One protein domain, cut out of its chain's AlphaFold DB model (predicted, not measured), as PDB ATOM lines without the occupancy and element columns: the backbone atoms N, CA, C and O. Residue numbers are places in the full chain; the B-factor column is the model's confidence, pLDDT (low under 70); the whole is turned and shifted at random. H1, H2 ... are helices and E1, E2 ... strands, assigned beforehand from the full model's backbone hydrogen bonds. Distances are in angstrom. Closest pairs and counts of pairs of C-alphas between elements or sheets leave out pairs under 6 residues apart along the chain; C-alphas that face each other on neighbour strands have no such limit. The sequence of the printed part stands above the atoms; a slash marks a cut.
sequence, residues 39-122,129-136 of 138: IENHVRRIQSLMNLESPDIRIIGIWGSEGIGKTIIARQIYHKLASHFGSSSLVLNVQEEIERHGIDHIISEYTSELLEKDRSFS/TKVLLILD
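AT A GLANCE: This is residues 39 to 122 and 129 to 136 of the 138 residues of the protein "NB-ARC domain-containing protein" of Glycine max (UniProt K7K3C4). What shape? A small parallel sheet, E1 and E2, lies between helices H2 and H4. What parts? The 92 printed residues, mostly helix by class, include H1, H2, E1, H3, H4 and E2 in order. The whole is compact, radius of gyration of the C-alphas 14.2 A, spanning 42 by 36 by 20 A.

IN THESE COORDINATES: Which helices? H1 is residues 39 to 50, H2 70 to 84, H3 94 to 101 and H4 103 to 120. Which strands? E1 is residues 87 to 91 and E2 131 to 135. C-alpha 39 is at (54.184, 7.927, 17.475), C-alpha 135 at (43.540, 0.505, 30.332).

HOW THE PARTS SIT: Do strands pair? E1 and E2 are parallel, with N 89 and O 132 within hydrogen-bond range at 3.0 A. And helices? H1 touches H2, the closest C-alphas, Val 43 and Ile 77, 5.8 A apart. H1 and H3 have every O i to N i+4 pair within range, H2 9 of 11, H4 10 of 14.

THE WHOLE: Any cut? Residues 123 to 128 are not printed; C-alphas 122 and 129 are 14.4 A apart. What else? The H1 to H2 link is long, and confidence is low at residues 116 to 122.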
ATOM      1  N   ILE A  39      54.660   8.014  16.082       78.16
ATOM      2  CA  ILE A  39      54.184   7.927  17.475       78.16
ATOM      3  C   ILE A  39      54.073   9.299  18.152       78.16
ATOM      4  O   ILE A  39      53.141   9.555  18.911       78.16
ATOM      5  N   GLU A  40      54.974  10.224  17.826       81.20
ATOM      6  CA  GLU A  40      54.943  11.582  18.368       81.20
ATOM      7  C   GLU A  40      53.659  12.334  18.017       81.20
ATOM      8  O   GLU A  40      53.166  13.103  18.839       81.20
ATOM      9  N   ASN A  41      53.096  12.104  16.828       85.85
ATOM     10  CA  ASN A  41      51.848  12.745  16.422       85.85
ATOM     11  C   ASN A  41      50.674  12.212  17.248       85.85
ATOM     12  O   ASN A  41      49.832  12.995  17.691       85.85
ATOM     13  N   HIS A  42      50.643  10.901  17.512       83.74
ATOM     14  CA  HIS A  42      49.650  10.300  18.403       83.74
ATOM     15  C   HIS A  42      49.769  10.858  19.824       83.74
ATOM     16  O   HIS A  42      48.770  11.295  20.391       83.74
ATOM     17  N   VAL A  43      50.988  10.931  20.367       82.11
ATOM     18  CA  VAL A  43      51.243  11.468  21.712       82.11
ATOM     19  C   VAL A  43      50.832  12.936  21.805       82.11
ATOM     20  O   VAL A  43      50.096  13.295  22.719       82.11
ATOM     21  N   ARG A  44      51.214  13.776  20.832       86.25
ATOM     22  CA  ARG A  44      50.809  15.192  20.787       86.25
ATOM     23  C   ARG A  44      49.291  15.352  20.735       86.25
ATOM     24  O   ARG A  44      48.733  16.195  21.435       86.25
ATOM     25  N   ARG A  45      48.604  14.526  19.941       89.69
ATOM     26  CA  ARG A  45      47.138  14.544  19.849       89.69
ATOM     27  C   ARG A  45      46.484  14.140  21.172       89.69
ATOM     28  O   ARG A  45      45.563  14.817  21.614       89.69
ATOM     29  N   ILE A  46      46.987  13.096  21.828       89.83
ATOM     30  CA  ILE A  46      46.513  12.657  23.148       89.83
ATOM     31  C   ILE A  46      46.745  13.752  24.202       89.83
ATOM     32  O   ILE A  46      45.823  14.087  24.940       89.83
ATOM     33  N   GLN A  47      47.932  14.367  24.236       86.97
ATOM     34  CA  GLN A  47      48.242  15.487  25.138       86.97
ATOM     35  C   GLN A  47      47.278  16.664  24.947       86.97
ATOM     36  O   GLN A  47      46.781  17.216  25.929       86.97
ATOM     37  N   SER A  48      46.967  17.012  23.695       88.14
ATOM     38  CA  SER A  48      45.994  18.062  23.380       88.14
ATOM     39  C   SER A  48      44.587  17.721  23.888       88.14
ATOM     40  O   SER A  48      43.931  18.574  24.483       88.14
ATOM     41  N   LEU A  49      44.141  16.470  23.728       90.34
ATOM     42  CA  LEU A  49      42.828  16.014  24.202       90.34
ATOM     43  C   LEU A  49      42.727  15.985  25.733       90.34
ATOM     44  O   LEU A  49      41.676  16.327  26.287       90.34
ATOM     45  N   MET A  50      43.811  15.619  26.420       86.55
ATOM     46  CA  MET A  50      43.839  15.582  27.883       86.55
ATOM     47  C   MET A  50      43.660  16.959  28.514       86.55
ATOM     48  O   MET A  50      43.118  17.025  29.607       86.55
ATOM     49  N   ASN A  51      44.063  18.044  27.840       83.61
ATOM     50  CA  ASN A  51      44.044  19.398  28.402       83.61
ATOM     51  C   ASN A  51      44.597  19.413  29.836       83.61
ATOM     52  O   ASN A  51      43.859  19.650  30.789       83.61
ATOM     53  N   LEU A  52      45.891  19.109  29.972       79.20
ATOM     54  CA  LEU A  52      46.547  18.793  31.247       79.20
ATOM     55  C   LEU A  52      46.353  19.843  32.353       79.20
ATOM     56  O   LEU A  52      46.574  19.519  33.514       79.20
ATOM     57  N   GLU A  53      45.946  21.070  32.032       80.70
ATOM     58  CA  GLU A  53      45.664  22.136  33.002       80.70
ATOM     59  C   GLU A  53      44.244  22.112  33.592       80.70
ATOM     60  O   GLU A  53      43.989  22.781  34.592       80.70
ATOM     61  N   SER A  54      43.319  21.332  33.025       83.02
ATOM     62  CA  SER A  54      41.975  21.162  33.587       83.02
ATOM     63  C   SER A  54      41.999  20.222  34.805       83.02
ATOM     64  O   SER A  54      42.721  19.222  34.803       83.02
ATOM     65  N   PRO A  55      41.215  20.519  35.860       82.46
ATOM     66  CA  PRO A  55      41.024  19.622  36.996       82.46
ATOM     67  C   PRO A  55      40.002  18.501  36.728       82.46
ATOM     68  O   PRO A  55      39.745  17.708  37.634       82.46
ATOM     69  N   ASP A  56      39.389  18.458  35.543       87.51
ATOM     70  CA  ASP A  56      38.300  17.537  35.218       87.51
ATOM     71  C   ASP A  56      38.812  16.142  34.839       87.51
ATOM     72  O   ASP A  56      39.932  15.968  34.353       87.51
ATOM     73  N   ILE A  57      37.952  15.135  35.000       87.85
ATOM     74  CA  ILE A  57      38.226  13.774  34.527       87.85
ATOM     75  C   ILE A  57      38.133  13.748  32.998       87.85
ATOM     76  O   ILE A  57      37.182  14.260  32.403       87.85
ATOM     77  N   ARG A  58      39.120  13.120  32.352       91.43
ATOM     78  CA  ARG A  58      39.194  12.974  30.895       91.43
ATOM     79  C   ARG A  58      39.337  11.502  30.541       91.43
ATOM     80  O   ARG A  58      40.299  10.864  30.951       91.43
ATOM     81  N   ILE A  59      38.394  10.992  29.756       92.37
ATOM     82  CA  ILE A  59      38.431   9.632  29.211       92.37
ATOM     83  C   ILE A  59      38.723   9.744  27.717       92.37
ATOM     84  O   ILE A  59      38.050  10.491  27.006       92.37
ATOM     85  N   ILE A  60      39.744   9.028  27.248       92.26
ATOM     86  CA  ILE A  60      40.164   9.033  25.845       92.26
ATOM     87  C   ILE A  60      40.226   7.590  25.353       92.26
ATOM     88  O   ILE A  60      40.974   6.784  25.896       92.26
ATOM     89  N   GLY A  61      39.458   7.282  24.310       92.09
ATOM     90  CA  GLY A  61      39.489   5.978  23.650       92.09
ATOM     91  C   GLY A  61      40.522   5.928  22.526       92.09
ATOM     92  O   GLY A  61      40.593   6.841  21.700       92.09
ATOM     93  N   ILE A  62      41.293   4.841  22.467       90.63
ATOM     94  CA  ILE A  62      42.128   4.484  21.315       90.63
ATOM     95  C   ILE A  62      41.449   3.306  20.617       90.63
ATOM     96  O   ILE A  62      41.490   2.183  21.108       90.63
ATOM     97  N   TRP A  63      40.822   3.554  19.467       90.31
ATOM     98  CA  TRP A  63      40.154   2.522  18.672       90.31
ATOM     99  C   TRP A  63      40.871   2.282  17.341       90.31
ATOM    100  O   TRP A  63      41.619   3.125  16.848       90.31
ATOM    101  N   GLY A  64      40.613   1.129  16.730       89.14
ATOM    102  CA  GLY A  64      41.198   0.727  15.453       89.14
ATOM    103  C   GLY A  64      41.169  -0.786  15.285       89.14
ATOM    104  O   GLY A  64      40.884  -1.510  16.243       89.14
ATOM    105  N   SER A  65      41.487  -1.260  14.081       89.61
ATOM    106  CA  SER A  65      41.535  -2.689  13.773       89.61
ATOM    107  C   SER A  65      42.474  -3.455  14.708       89.61
ATOM    108  O   SER A  65      43.371  -2.894  15.354       89.61
ATOM    109  N   GLU A  66      42.260  -4.761  14.805       88.27
ATOM    110  CA  GLU A  66      43.209  -5.658  15.455       88.27
ATOM    111  C   GLU A  66      44.584  -5.574  14.766       88.27
ATOM    112  O   GLU A  66      44.682  -5.250  13.580       88.27
ATOM    113  N   GLY A  67      45.664  -5.758  15.527       86.89
ATOM    114  CA  GLY A  67      47.034  -5.747  14.999       86.89
ATOM    115  C   GLY A  67      47.612  -4.378  14.606       86.89
ATOM    116  O   GLY A  67      48.805  -4.292  14.339       86.89
ATOM    117  N   ILE A  68      46.838  -3.285  14.630       86.39
ATOM    118  CA  ILE A  68      47.327  -1.950  14.215       86.39
ATOM    119  C   ILE A  68      48.325  -1.310  15.203       86.39
ATOM    120  O   ILE A  68      48.887  -0.254  14.927       86.39
ATOM    121  N   GLY A  69      48.535  -1.926  16.371       87.45
ATOM    122  CA  GLY A  69      49.475  -1.441  17.386       87.45
ATOM    123  C   GLY A  69      48.874  -0.505  18.442       87.45
ATOM    124  O   GLY A  69      49.596   0.320  18.995       87.45
ATOM    125  N   LYS A  70      47.577  -0.627  18.767       91.32
ATOM    126  CA  LYS A  70      46.920   0.172  19.829       91.32
ATOM    127  C   LYS A  70      47.652   0.068  21.173       91.32
ATOM    128  O   LYS A  70      48.038   1.091  21.732       91.32
ATOM    129  N   THR A  71      47.948  -1.153  21.614       92.08
ATOM    130  CA  THR A  71      48.730  -1.440  22.827       92.08
ATOM    131  C   THR A  71      50.117  -0.803  22.789       92.08
ATOM    132  O   THR A  71      50.593  -0.253  23.781       92.08
ATOM    133  N   ILE A  72      50.776  -0.826  21.625       90.79
ATOM    134  CA  ILE A  72      52.086  -0.192  21.445       90.79
ATOM    135  C   ILE A  72      51.962   1.321  21.661       90.79
ATOM    136  O   ILE A  72      52.753   1.907  22.399       90.79
ATOM    137  N   ILE A  73      50.943   1.949  21.071       89.48
ATOM    138  CA  ILE A  73      50.668   3.375  21.259       89.48
ATOM    139  C   ILE A  73      50.373   3.682  22.737       89.48
ATOM    140  O   ILE A  73      50.947   4.626  23.278       89.48
ATOM    141  N   ALA A  74      49.551   2.873  23.412       91.51
ATOM    142  CA  ALA A  74      49.225   3.031  24.831       91.51
ATOM    143  C   ALA A  74      50.477   2.993  25.728       91.51
ATOM    144  O   ALA A  74      50.683   3.896  26.541       91.51
ATOM    145  N   ARG A  75      51.378   2.022  25.517       92.81
ATOM    146  CA  ARG A  75      52.663   1.923  26.238       92.81
ATOM    147  C   ARG A  75      53.549   3.147  26.026       92.81
ATOM    148  O   ARG A  75      54.159   3.649  26.967       92.81
ATOM    149  N   GLN A  76      53.613   3.644  24.796       89.56
ATOM    150  CA  GLN A  76      54.416   4.814  24.438       89.56
ATOM    151  C   GLN A  76      53.865   6.104  25.060       89.56
ATOM    152  O   GLN A  76      54.631   6.936  25.549       89.56
ATOM    153  N   ILE A  77      52.537   6.256  25.087       89.90
ATOM    154  CA  ILE A  77      51.855   7.343  25.800       89.90
ATOM    155  C   ILE A  77      52.172   7.259  27.291       89.90
ATOM    156  O   ILE A  77      52.601   8.260  27.863       89.90
ATOM    157  N   TYR A  78      52.014   6.080  27.903       92.84
ATOM    158  CA  TYR A  78      52.329   5.878  29.314       92.84
ATOM    159  C   TYR A  78      53.763   6.311  29.615       92.84
ATOM    160  O   TYR A  78      53.988   7.191  30.438       92.84
ATOM    161  N   HIS A  79      54.727   5.770  28.871       91.11
ATOM    162  CA  HIS A  79      56.137   6.043  29.092       91.11
ATOM    163  C   HIS A  79      56.481   7.541  28.979       91.11
ATOM    164  O   HIS A  79      57.227   8.078  29.795       91.11
ATOM    165  N   LYS A  80      55.904   8.250  28.002       88.20
ATOM    166  CA  LYS A  80      56.171   9.683  27.809       88.20
ATOM    167  C   LYS A  80      55.451  10.583  28.810       88.20
ATOM    168  O   LYS A  80      55.938  11.679  29.084       88.20
ATOM    169  N   LEU A  81      54.281  10.178  29.303       88.89
ATOM    170  CA  LEU A  81      53.386  11.080  30.027       88.89
ATOM    171  C   LEU A  81      53.272  10.777  31.513       88.89
ATOM    172  O   LEU A  81      53.036  11.714  32.264       88.89
ATOM    173  N   ALA A  82      53.502   9.540  31.956       90.01
ATOM    174  CA  ALA A  82      53.347   9.111  33.347       90.01
ATOM    175  C   ALA A  82      54.085  10.008  34.355       90.01
ATOM    176  O   ALA A  82      53.567  10.249  35.443       90.01
ATOM    177  N   SER A  83      55.250  10.549  33.980       88.41
ATOM    178  CA  SER A  83      56.062  11.451  34.811       88.41
ATOM    179  C   SER A  83      55.454  12.842  35.039       88.41
ATOM    180  O   SER A  83      55.873  13.549  35.952       88.41
ATOM    181  N   HIS A  84      54.462  13.242  34.237       86.70
ATOM    182  CA  HIS A  84      53.744  14.513  34.383       86.70
ATOM    183  C   HIS A  84      52.584  14.421  35.388       86.70
ATOM    184  O   HIS A  84      51.963  15.434  35.715       86.70
ATOM    185  N   PHE A  85      52.282  13.215  35.870       88.09
ATOM    186  CA  PHE A  85      51.216  12.931  36.823       88.09
ATOM    187  C   PHE A  85      51.828  12.543  38.171       88.09
ATOM    188  O   PHE A  85      52.904  11.951  38.235       88.09
ATOM    189  N   GLY A  86      51.156  12.895  39.269       86.68
ATOM    190  CA  GLY A  86      51.645  12.545  40.608       86.68
ATOM    191  C   GLY A  86      51.487  11.054  40.910       86.68
ATOM    192  O   GLY A  86      52.260  10.488  41.681       86.68
ATOM    193  N   SER A  87      50.533  10.409  40.240       88.24
ATOM    194  CA  SER A  87      50.382   8.963  40.228       88.24
ATOM    195  C   SER A  87      49.946   8.483  38.849       88.24
ATOM    196  O   SER A  87      49.283   9.210  38.103       88.24
ATOM    197  N   SER A  88      50.357   7.278  38.486       90.33
ATOM    198  CA  SER A  88      50.071   6.705  37.179       90.33
ATOM    199  C   SER A  88      50.164   5.187  37.212       90.33
ATOM    200  O   SER A  88      50.984   4.652  37.956       90.33
ATOM    201  N   SER A  89      49.319   4.528  36.417       92.13
ATOM    202  CA  SER A  89      49.334   3.077  36.223       92.13
ATOM    203  C   SER A  89      48.924   2.708  34.792       92.13
ATOM    204  O   SER A  89      48.183   3.443  34.124       92.13
ATOM    205  N   LEU A  90      49.457   1.584  34.316       92.34
ATOM    206  CA  LEU A  90      49.157   0.977  33.025       92.34
ATOM    207  C   LEU A  90      48.695  -0.456  33.272       92.34
ATOM    208  O   LEU A  90      49.494  -1.299  33.675       92.34
ATOM    209  N   VAL A  91      47.431  -0.717  32.964       91.73
ATOM    210  CA  VAL A  91      46.818  -2.040  33.057       91.73
ATOM    211  C   VAL A  91      46.782  -2.645  31.667       91.73
ATOM    212  O   VAL A  91      46.272  -2.028  30.732       91.73
ATOM    213  N   LEU A  92      47.365  -3.829  31.528       92.18
ATOM    214  CA  LEU A  92      47.429  -4.574  30.275       92.18
ATOM    215  C   LEU A  92      46.467  -5.751  30.337       92.18
ATOM    216  O   LEU A  92      46.255  -6.278  31.424       92.18
ATOM    217  N   ASN A  93      45.950  -6.175  29.181       91.08
ATOM    218  CA  ASN A  93      45.043  -7.318  29.071       91.08
ATOM    219  C   ASN A  93      43.875  -7.217  30.069       91.08
ATOM    220  O   ASN A  93      43.619  -8.149  30.831       91.08
ATOM    221  N   VAL A  94      43.196  -6.064  30.115       91.59
ATOM    222  CA  VAL A  94      42.167  -5.797  31.132       91.59
ATOM    223  C   VAL A  94      41.082  -6.871  31.123       91.59
ATOM    224  O   VAL A  94      40.661  -7.292  32.197       91.59
ATOM    225  N   GLN A  95      40.666  -7.365  29.952       92.10
ATOM    226  CA  GLN A  95      39.703  -8.469  29.890       92.10
ATOM    227  C   GLN A  95      40.216  -9.742  30.582       92.10
ATOM    228  O   GLN A  95      39.498 -10.299  31.409       92.10
ATOM    229  N   GLU A  96      41.463 -10.158  30.332       94.13
ATOM    230  CA  GLU A  96      42.063 -11.340  30.973       94.13
ATOM    231  C   GLU A  96      42.137 -11.170  32.499       94.13
ATOM    232  O   GLU A  96      41.814 -12.086  33.256       94.13
ATOM    233  N   GLU A  97      42.519  -9.984  32.970       90.15
ATOM    234  CA  GLU A  97      42.590  -9.702  34.402       90.15
ATOM    235  C   GLU A  97      41.198  -9.721  35.058       90.15
ATOM    236  O   GLU A  97      41.045 -10.228  36.174       90.15
ATOM    237  N   ILE A  98      40.160  -9.228  34.365       90.77
ATOM    238  CA  ILE A  98      38.774  -9.283  34.854       90.77
ATOM    239  C   ILE A  98      38.312 -10.736  34.927       90.77
ATOM    240  O   ILE A  98      37.680 -11.124  35.909       90.77
ATOM    241  N   GLU A  99      38.629 -11.547  33.920       95.77
ATOM    242  CA  GLU A  99      38.289 -12.970  33.902       95.77
ATOM    243  C   GLU A  99      38.972 -13.741  35.036       95.77
ATOM    244  O   GLU A  99      38.359 -14.618  35.648       95.77
ATOM    245  N   ARG A 100      40.228 -13.403  35.348       94.90
ATOM    246  CA  ARG A 100      41.013 -14.065  36.396       94.90
ATOM    247  C   ARG A 100      40.597 -13.686  37.808       94.90
ATOM    248  O   ARG A 100      40.492 -14.562  38.666       94.90
ATOM    249  N   HIS A 101      40.424 -12.393  38.060       92.66
ATOM    250  CA  HIS A 101      40.344 -11.858  39.420       92.66
ATOM    251  C   HIS A 101      39.008 -11.171  39.728       92.66
ATOM    252  O   HIS A 101      38.686 -10.930  40.893       92.66
ATOM    253  N   GLY A 102      38.207 -10.886  38.702       91.27
ATOM    254  CA  GLY A 102      36.982 -10.111  38.817       91.27
ATOM    255  C   GLY A 102      37.234  -8.603  38.832       91.27
ATOM    256  O   GLY A 102      38.292  -8.106  39.221       91.27
ATOM    257  N   ILE A 103      36.209  -7.851  38.428       90.40
ATOM    258  CA  ILE A 103      36.288  -6.391  38.300       90.40
ATOM    259  C   ILE A 103      36.582  -5.687  39.634       90.40
ATOM    260  O   ILE A 103      37.342  -4.720  39.664       90.40
ATOM    261  N   ASP A 104      36.040  -6.196  40.744       89.40
ATOM    262  CA  ASP A 104      36.239  -5.607  42.072       89.40
ATOM    263  C   ASP A 104      37.706  -5.680  42.515       89.40
ATOM    264  O   ASP A 104      38.211  -4.751  43.151       89.40
ATOM    265  N   HIS A 105      38.410  -6.755  42.140       89.14
ATOM    266  CA  HIS A 105      39.830  -6.911  42.433       89.14
ATOM    267  C   HIS A 105      40.663  -5.871  41.685       89.14
ATOM    268  O   HIS A 105      41.417  -5.138  42.321       89.14
ATOM    269  N   ILE A 106      40.448  -5.738  40.372       86.00
ATOM    270  CA  ILE A 106      41.133  -4.741  39.537       86.00
ATOM    271  C   ILE A 106      40.905  -3.331  40.075       86.00
ATOM    272  O   ILE A 106      41.853  -2.566  40.248       86.00
ATOM    273  N   ILE A 107      39.649  -2.975  40.365       85.01
ATOM    274  CA  ILE A 107      39.330  -1.650  40.901       85.01
ATOM    275  C   ILE A 107      40.098  -1.423  42.203       85.01
ATOM    276  O   ILE A 107      40.720  -0.374  42.359       85.01
ATOM    277  N   SER A 108      40.090  -2.389  43.123       86.95
ATOM    278  CA  SER A 108      40.789  -2.275  44.405       86.95
ATOM    279  C   SER A 108      42.307  -2.149  44.244       86.95
ATOM    280  O   SER A 108      42.921  -1.293  44.885       86.95
ATOM    281  N   GLU A 109      42.916  -2.986  43.406       87.51
ATOM    282  CA  GLU A 109      44.361  -3.032  43.183       87.51
ATOM    283  C   GLU A 109      44.873  -1.710  42.610       87.51
ATOM    284  O   GLU A 109      45.697  -1.037  43.236       87.51
ATOM    285  N   TYR A 110      44.310  -1.269  41.484       85.95
ATOM    286  CA  TYR A 110      44.775  -0.053  40.821       85.95
ATOM    287  C   TYR A 110      44.346   1.216  41.555       85.95
ATOM    288  O   TYR A 110      45.076   2.205  41.539       85.95
ATOM    289  N   THR A 111      43.223   1.207  42.281       84.02
ATOM    290  CA  THR A 111      42.900   2.321  43.190       84.02
ATOM    291  C   THR A 111      43.947   2.433  44.296       84.02
ATOM    292  O   THR A 111      44.386   3.537  44.613       84.02
ATOM    293  N   SER A 112      44.392   1.309  44.861       80.71
ATOM    294  CA  SER A 112      45.425   1.308  45.899       80.71
ATOM    295  C   SER A 112      46.762   1.792  45.343       80.71
ATOM    296  O   SER A 112      47.338   2.725  45.899       80.71
ATOM    297  N   GLU A 113      47.211   1.263  44.203       83.78
ATOM    298  CA  GLU A 113      48.444   1.707  43.537       83.78
ATOM    299  C   GLU A 113      48.430   3.223  43.274       83.78
ATOM    300  O   GLU A 113      49.401   3.937  43.556       83.78
ATOM    301  N   LEU A 114      47.299   3.738  42.786       84.71
ATOM    302  CA  LEU A 114      47.164   5.146  42.446       84.71
ATOM    303  C   LEU A 114      47.141   6.056  43.684       84.71
ATOM    304  O   LEU A 114      47.665   7.170  43.607       84.71
ATOM    305  N   LEU A 115      46.592   5.592  44.811       78.95
ATOM    306  CA  LEU A 115      46.474   6.360  46.058       78.95
ATOM    307  C   LEU A 115      47.687   6.224  46.997       78.95
ATOM    308  O   LEU A 115      47.940   7.124  47.799       78.95
ATOM    309  N   GLU A 116      48.455   5.133  46.941       65.52
ATOM    310  CA  GLU A 116      49.535   4.882  47.907       65.52
ATOM    311  C   GLU A 116      50.753   5.799  47.741       65.52
ATOM    312  O   GLU A 116      51.430   6.101  48.730       65.52
ATOM    313  N   LYS A 117      50.994   6.337  46.538       55.59
ATOM    314  CA  LYS A 117      52.086   7.302  46.304       55.59
ATOM    315  C   LYS A 117      51.964   8.582  47.140       55.59
ATOM    316  O   LYS A 117      52.990   9.193  47.453       55.59
ATOM    317  N   ASP A 118      50.758   8.944  47.578       52.56
ATOM    318  CA  ASP A 118      50.527  10.127  48.415       52.56
ATOM    319  C   ASP A 118      50.936   9.930  49.892       52.56
ATOM    320  O   ASP A 118      51.042  10.903  50.641       52.56
ATOM    321  N   ARG A 119      51.251   8.703  50.340       47.17
ATOM    322  CA  ARG A 119      51.595   8.447  51.754       47.17
ATOM    323  C   ARG A 119      53.012   8.871  52.159       47.17
ATOM    324  O   ARG A 119      53.282   8.986  53.352       47.17
ATOM    325  N   SER A 120      53.916   9.130  51.209       51.10
ATOM    326  CA  SER A 120      55.310   9.501  51.528       51.10
ATOM    327  C   SER A 120      55.499  10.969  51.940       51.10
ATOM    328  O   SER A 120      56.536  11.315  52.504       51.10
ATOM    329  N   PHE A 121      54.491  11.828  51.749       44.03
ATOM    330  CA  PHE A 121      54.542  13.230  52.162       44.03
ATOM    331  C   PHE A 121      53.418  13.559  53.140       44.03
ATOM    332  O   PHE A 121      52.380  14.108  52.783       44.03
ATOM    333  N   SER A 122      53.679  13.232  54.405       42.97
ATOM    334  CA  SER A 122      53.254  13.960  55.601       42.97
ATOM    335  C   SER A 122      52.246  15.093  55.366       42.97
ATOM    336  O   SER A 122      52.611  16.191  54.950       42.97
ATOM    337  N   THR A 129      46.290  15.646  43.220       76.37
ATOM    338  CA  THR A 129      47.184  14.736  42.514       76.37
ATOM    339  C   THR A 129      46.534  14.457  41.170       76.37
ATOM    340  O   THR A 129      45.450  13.884  41.100       76.37
ATOM    341  N   LYS A 130      47.158  14.933  40.088       85.93
ATOM    342  CA  LYS A 130      46.757  14.532  38.738       85.93
ATOM    343  C   LYS A 130      47.124  13.059  38.584       85.93
ATOM    344  O   LYS A 130      48.270  12.696  38.864       85.93
ATOM    345  N   VAL A 131      46.168  12.248  38.143       88.47
ATOM    346  CA  VAL A 131      46.323  10.802  37.952       88.47
ATOM    347  C   VAL A 131      46.192  10.446  36.473       88.47
ATOM    348  O   VAL A 131      45.314  10.975  35.795       88.47
ATOM    349  N   LEU A 132      47.056   9.552  35.987       92.16
ATOM    350  CA  LEU A 132      46.945   8.941  34.660       92.16
ATOM    351  C   LEU A 132      46.710   7.435  34.798       92.16
ATOM    352  O   LEU A 132      47.590   6.718  35.264       92.16
ATOM    353  N   LEU A 133      45.560   6.956  34.339       92.94
ATOM    354  CA  LEU A 133      45.260   5.530  34.242       92.94
ATOM    355  C   LEU A 133      45.073   5.163  32.772       92.94
ATOM    356  O   LEU A 133      44.276   5.794  32.077       92.94
ATOM    357  N   ILE A 134      45.819   4.165  32.303       94.10
ATOM    358  CA  ILE A 134      45.671   3.610  30.954       94.10
ATOM    359  C   ILE A 134      45.231   2.157  31.080       94.10
ATOM    360  O   ILE A 134      45.876   1.376  31.774       94.10
ATOM    361  N   LEU A 135      44.140   1.831  30.394       93.35
ATOM    362  CA  LEU A 135      43.540   0.505  30.332       93.35
ATOM    363  C   LEU A 135      43.691  -0.013  28.898       93.35
ATOM    364  O   LEU A 135      43.185   0.615  27.965       93.35
ATOM    365  N   ASP A 136      44.435  -1.097  28.723       94.05
ATOM    366  CA  ASP A 136      44.635  -1.761  27.435       94.05
ATOM    367  C   ASP A 136      43.781  -3.025  27.350       94.05
ATOM    368  O   ASP A 136      43.647  -3.748  28.334       94.05
TER     369      ASP A 136